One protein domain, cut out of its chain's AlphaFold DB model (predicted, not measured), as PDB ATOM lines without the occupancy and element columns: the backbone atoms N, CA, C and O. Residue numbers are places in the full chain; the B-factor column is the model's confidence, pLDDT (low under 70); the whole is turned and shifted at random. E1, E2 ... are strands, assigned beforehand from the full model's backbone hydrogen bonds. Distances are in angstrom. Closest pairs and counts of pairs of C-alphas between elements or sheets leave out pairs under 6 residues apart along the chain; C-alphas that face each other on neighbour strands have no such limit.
ATOM      1  N   ASN A 582      43.311  12.542  43.228       84.50
ATOM      2  CA  ASN A 582      42.317  11.555  42.794       84.50
ATOM      3  C   ASN A 582      41.026  12.204  42.263       84.50
ATOM      4  O   ASN A 582      40.145  11.501  41.782       84.50
ATOM      5  N   TYR A 583      40.890  13.531  42.361       85.50
ATOM      6  CA  TYR A 583      39.688  14.235  41.908       85.50
ATOM      7  C   TYR A 583      39.711  14.604  40.421       85.50
ATOM      8  O   TYR A 583      38.654  14.903  39.883       85.50
ATOM      9  N   ILE A 584      40.874  14.574  39.753       91.56
ATOM     10  CA  ILE A 584      40.946  14.849  38.311       91.56
ATOM     11  C   ILE A 584      40.545  13.584  37.565       91.56
ATOM     12  O   ILE A 584      41.311  12.614  37.526       91.56
ATOM     13  N   LYS A 585      39.367  13.610  36.939       95.31
ATOM     14  CA  LYS A 585      38.921  12.530  36.055       95.31
ATOM     15  C   LYS A 585      39.144  12.939  34.611       95.31
ATOM     16  O   LYS A 585      38.642  13.963  34.149       95.31
ATOM     17  N   MET A 586      39.914  12.139  33.888       96.25
ATOM     18  CA  MET A 586      40.190  12.359  32.471       96.25
ATOM     19  C   MET A 586      39.401  11.347  31.657       96.25
ATOM     20  O   MET A 586      39.322  10.188  32.043       96.25
ATOM     21  N   TYR A 587      38.838  11.771  30.531       98.00
ATOM     22  CA  TYR A 587      38.034  10.918  29.659       98.00
ATOM     23  C   TYR A 587      38.605  10.906  28.241       98.00
ATOM     24  O   TYR A 587      39.031  11.940  27.713       98.00
ATOM     25  N   THR A 588      38.578   9.735  27.615       98.12
ATOM     26  CA  THR A 588      38.868   9.515  26.192       98.12
ATOM     27  C   THR A 588      37.584   9.108  25.465       98.12
ATOM     28  O   THR A 588      36.547   8.909  26.090       98.12
ATOM     29  N   GLN A 589      37.637   9.001  24.137       98.12
ATOM     30  CA  GLN A 589      36.574   8.384  23.343       98.12
ATOM     31  C   GLN A 589      36.972   6.965  22.933       98.12
ATOM     32  O   GLN A 589      38.112   6.749  22.514       98.12
ATOM     33  N   ASP A 590      36.043   6.020  23.064       97.12
ATOM     34  CA  ASP A 590      36.188   4.670  22.517       97.12
ATOM     35  C   ASP A 590      35.956   4.646  20.988       97.12
ATOM     36  O   ASP A 590      35.751   5.681  20.347       97.12
ATOM     37  N   ALA A 591      35.998   3.457  20.378       96.69
ATOM     38  CA  ALA A 591      35.794   3.295  18.936       96.69
ATOM     39  C   ALA A 591      34.372   3.661  18.464       96.69
ATOM     40  O   ALA A 591      34.173   3.926  17.279       96.69
ATOM     41  N   LEU A 592      33.395   3.677  19.373       97.50
ATOM     42  CA  LEU A 592      32.000   4.030  19.105       97.50
ATOM     43  C   LEU A 592      31.726   5.524  19.351       97.50
ATOM     44  O   LEU A 592      30.634   6.005  19.057       97.50
ATOM     45  N   GLY A 593      32.715   6.269  19.856       96.88
ATOM     46  CA  GLY A 593      32.599   7.687  20.184       96.88
ATOM     47  C   GLY A 593      32.055   7.971  21.588       96.88
ATOM     48  O   GLY A 593      31.825   9.142  21.902       96.88
ATOM     49  N   ASN A 594      31.880   6.954  22.437       97.81
ATOM     50  CA  ASN A 594      31.426   7.129  23.817       97.81
ATOM     51  C   ASN A 594      32.557   7.670  24.697       97.81
ATOM     52  O   ASN A 594      33.716   7.288  24.531       97.81
ATOM     53  N   GLU A 595      32.221   8.535  25.659       98.00
ATOM     54  CA  GLU A 595      33.170   8.989  26.679       98.00
ATOM     55  C   GLU A 595      33.459   7.856  27.672       98.00
ATOM     56  O   GLU A 595      32.551   7.345  28.323       98.00
ATOM     57  N   VAL A 596      34.732   7.492  27.815       98.00
ATOM     58  CA  VAL A 596      35.198   6.468  28.759       98.00
ATOM     59  C   VAL A 596      36.283   7.070  29.645       98.00
ATOM     60  O   VAL A 596      37.168   7.776  29.156       98.00
ATOM     61  N   GLU A 597      36.198   6.823  30.954       97.69
ATOM     62  CA  GLU A 597      37.202   7.284  31.918       97.69
ATOM     63  C   GLU A 597      38.563   6.653  31.609       97.69
ATOM     64  O   GLU A 597      38.675   5.458  31.330       97.69
ATOM     65  N   MET A 598      39.603   7.480  31.625       97.44
ATOM     66  CA  MET A 598      40.951   7.053  31.314       97.44
ATOM     67  C   MET A 598      41.552   6.264  32.467       97.44
ATOM     68  O   MET A 598      41.556   6.710  33.615       97.44
ATOM     69  N   THR A 599      42.139   5.120  32.144       96.25
ATOM     70  CA  THR A 599      42.793   4.256  33.126       96.25
ATOM     71  C   THR A 599      44.268   4.634  33.318       96.25
ATOM     72  O   THR A 599      44.850   5.379  32.522       96.25
ATOM     73  N   LYS A 600      44.906   4.117  34.379       91.75
ATOM     74  CA  LYS A 600      46.318   4.403  34.715       91.75
ATOM     75  C   LYS A 600      47.313   3.881  33.664       91.75
ATOM     76  O   LYS A 600      48.481   4.246  33.697       91.75
ATOM     77  N   GLU A 601      46.875   3.043  32.727       95.69
ATOM     78  CA  GLU A 601      47.688   2.558  31.606       95.69
ATOM     79  C   GLU A 601      47.711   3.550  30.435       95.69
ATOM     80  O   GLU A 601      48.585   3.477  29.573       95.69
ATOM     81  N   GLN A 602      46.755   4.481  30.387       97.12
ATOM     82  CA  GLN A 602      46.583   5.428  29.284       97.12
ATOM     83  C   GLN A 602      47.287   6.772  29.521       97.12
ATOM     84  O   GLN A 602      47.439   7.583  28.600       97.12
ATOM     85  N   TYR A 603      47.743   7.015  30.746       96.06
ATOM     86  CA  TYR A 603      48.545   8.171  31.119       96.06
ATOM     87  C   TYR A 603      49.460   7.824  32.289       96.06
ATOM     88  O   TYR A 603      49.196   6.903  33.049       96.06
ATOM     89  N   TYR A 604      50.521   8.598  32.474       94.19
ATOM     90  CA  TYR A 604      51.372   8.509  33.651       94.19
ATOM     91  C   TYR A 604      51.460   9.860  34.354       94.19
ATOM     92  O   TYR A 604      51.436  10.921  33.722       94.19
ATOM     93  N   VAL A 605      51.547   9.807  35.679       94.19
ATOM     94  CA  VAL A 605      51.626  10.980  36.553       94.19
ATOM     95  C   VAL A 605      53.062  11.131  37.031       94.19
ATOM     96  O   VAL A 605      53.669  10.177  37.512       94.19
ATOM     97  N   GLU A 606      53.622  12.327  36.893       94.88
ATOM     98  CA  GLU A 606      54.945  12.670  37.411       94.88
ATOM     99  C   GLU A 606      54.849  13.947  38.238       94.88
ATOM    100  O   GLU A 606      54.247  14.926  37.805       94.88
ATOM    101  N   MET A 607      55.497  13.987  39.397       96.44
ATOM    102  CA  MET A 607      55.729  15.250  40.088       96.44
ATOM    103  C   MET A 607      57.037  15.880  39.588       96.44
ATOM    104  O   MET A 607      58.021  15.198  39.304       96.44
ATOM    105  N   SER A 608      57.040  17.201  39.450       96.38
ATOM    106  CA  SER A 608      58.227  18.006  39.147       96.38
ATOM    107  C   SER A 608      58.972  18.403  40.432       96.38
ATOM    108  O   SER A 608      58.367  18.437  41.503       96.38
ATOM    109  N   PRO A 609      60.254  18.796  40.351       95.94
ATOM    110  CA  PRO A 609      60.991  19.341  41.499       95.94
ATOM    111  C   PRO A 609      60.370  20.606  42.111       95.94
ATOM    112  O   PRO A 609      60.548  20.882  43.293       95.94
ATOM    113  N   ALA A 610      59.602  21.359  41.317       95.56
ATOM    114  CA  ALA A 610      58.835  22.510  41.784       95.56
ATOM    115  C   ALA A 610      57.567  22.113  42.573       95.56
ATOM    116  O   ALA A 610      56.850  22.983  43.059       95.56
ATOM    117  N   GLY A 611      57.257  20.817  42.682       94.75
ATOM    118  CA  GLY A 611      56.055  20.300  43.344       94.75
ATOM    119  C   GLY A 611      54.786  20.352  42.484       94.75
ATOM    120  O   GLY A 611      53.707  20.022  42.972       94.75
ATOM    121  N   SER A 612      54.890  20.753  41.211       94.75
ATOM    122  CA  SER A 612      53.772  20.661  40.260       94.75
ATOM    123  C   SER A 612      53.595  19.223  39.768       94.75
ATOM    124  O   SER A 612      54.589  18.514  39.587       94.75
ATOM    125  N   ILE A 613      52.348  18.801  39.561       94.44
ATOM    126  CA  ILE A 613      51.991  17.470  39.058       94.44
ATOM    127  C   ILE A 613      51.755  17.568  37.552       94.44
ATOM    128  O   ILE A 613      51.018  18.432  37.080       94.44
ATOM    129  N   LYS A 614      52.396  16.680  36.798       94.00
ATOM    130  CA  LYS A 614      52.318  16.583  35.347       94.00
ATOM    131  C   LYS A 614      51.669  15.259  34.963       94.00
ATOM    132  O   LYS A 614      52.190  14.193  35.275       94.00
ATOM    133  N   TYR A 615      50.589  15.345  34.199       94.94
ATOM    134  CA  TYR A 615      49.966  14.203  33.540       94.94
ATOM    135  C   TYR A 615      50.521  14.099  32.124       94.94
ATOM    136  O   TYR A 615      50.560  15.091  31.393       94.94
ATOM    137  N   THR A 616      50.985  12.916  31.737       95.25
ATOM    138  CA  THR A 616      51.452  12.675  30.372       95.25
ATOM    139  C   THR A 616      50.704  11.503  29.765       95.25
ATOM    140  O   THR A 616      50.750  10.391  30.282       95.25
ATOM    141  N   PHE A 617      50.012  11.761  28.661       96.81
ATOM    142  CA  PHE A 617      49.230  10.763  27.943       96.81
ATOM    143  C   PHE A 617      50.129   9.849  27.112       96.81
ATOM    144  O   PHE A 617      51.105  10.304  26.504       96.81
ATOM    145  N   VAL A 618      49.793   8.561  27.075       96.31
ATOM    146  CA  VAL A 618      50.459   7.595  26.195       96.31
ATOM    147  C   VAL A 618      50.211   8.003  24.733       96.31
ATOM    148  O   VAL A 618      49.101   8.433  24.406       96.31
ATOM    149  N   PRO A 619      51.206   7.893  23.830       96.56
ATOM    150  CA  PRO A 619      51.021   8.223  22.421       96.56
ATOM    151  C   PRO A 619      49.788   7.542  21.815       96.56
ATOM    152  O   PRO A 619      49.595   6.340  21.965       96.56
ATOM    153  N   GLY A 620      48.953   8.324  21.128       95.69
ATOM    154  CA  GLY A 620      47.702   7.855  20.521       95.69
ATOM    155  C   GLY A 620      46.461   8.027  21.401       95.69
ATOM    156  O   GLY A 620      45.359   8.119  20.862       95.69
ATOM    157  N   VAL A 621      46.619   8.167  22.718       96.94
ATOM    158  CA  VAL A 621      45.499   8.467  23.612       96.94
ATOM    159  C   VAL A 621      45.165   9.956  23.541       96.94
ATOM    160  O   VAL A 621      46.034  10.813  23.708       96.94
ATOM    161  N   LYS A 622      43.893  10.276  23.290       96.25
ATOM    162  CA  LYS A 622      43.398  11.656  23.207       96.25
ATOM    163  C   LYS A 622      42.480  11.939  24.389       96.25
ATOM    164  O   LYS A 622      41.376  11.411  24.443       96.25
ATOM    165  N   CYS A 623      42.904  12.825  25.285       97.06
ATOM    166  CA  CYS A 623      42.018  13.361  26.312       97.06
ATOM    167  C   CYS A 623      40.971  14.279  25.659       97.06
ATOM    168  O   CYS A 623      41.316  15.178  24.888       97.06
ATOM    169  N   LYS A 624      39.693  14.015  25.931       96.94
ATOM    170  CA  LYS A 624      38.542  14.740  25.376       96.94
ATOM    171  C   LYS A 624      37.869  15.637  26.399       96.94
ATOM    172  O   LYS A 624      37.341  16.681  26.029       96.94
ATOM    173  N   LYS A 625      37.907  15.234  27.666       96.44
ATOM    174  CA  LYS A 625      37.229  15.914  28.763       96.44
ATOM    175  C   LYS A 625      37.998  15.697  30.058       96.44
ATOM    176  O   LYS A 625      38.531  14.614  30.297       96.44
ATOM    177  N   LEU A 626      38.057  16.752  30.859       95.81
ATOM    178  CA  LEU A 626      38.674  16.783  32.175       95.81
ATOM    179  C   LEU A 626      37.621  17.331  33.137       95.81
ATOM    180  O   LEU A 626      37.062  18.396  32.864       95.81
ATOM    181  N   LEU A 627      37.309  16.565  34.179       92.25
ATOM    182  CA  LEU A 627      36.374  16.935  35.242       92.25
ATOM    183  C   LEU A 627      37.126  17.188  36.544       92.25
ATOM    184  O   LEU A 627      38.078  16.416  36.825       92.25
TER     185      LEU A 627
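AT A GLANCE: This is residues 582 to 627 of the 627 residues of an uncharacterized protein of Theileria parva (UniProt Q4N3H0). With little regular structure, this domain is two small strand hairpins, E3 with E4 and E1 with E2, set roughly end to end with their loops at opposite ends; residues 625 to 626 fold back beside E1. The printed part has 46 residues, with four named strands in the order E1, E2, E3, E4 in two antiparallel two-stranded sheets, and no named helix. It is all strand, with 17 residues in named elements; elongated, spanning 40 by 22 by 14 A, it is only just loose, close to compact, at a radius of gyration of the C-alphas of 11.6 A.

IN THESE COORDINATES: E3, residues 603 to 607, measures 13.5 A; E4, 613 to 617, 13.3 A, ending at C-alpha 617 (49.230, 10.763, 27.943). E1, 586 to 589, begins at C-alpha 586 (40.190, 12.359, 32.471) and measures 10.6 A; E2, 595 to 597, 6.8 A.

HOW THE PARTS SIT: Hairpin E3 and E4 is antiparallel at 158 degrees, with N 614 and O 606 2.7 A apart. Hairpin E1 and E2 is antiparallel at 139 degrees, with N 588 and O 596 2.9 A apart. E2 and E3 are apart.

THE WHOLE: The C-alphas farthest apart, of Leu 592 and Pro 609, are 39.7 A apart. The printed part has no cut, its three links between strands are tight, and no printed residue is under 70 in pLDDT.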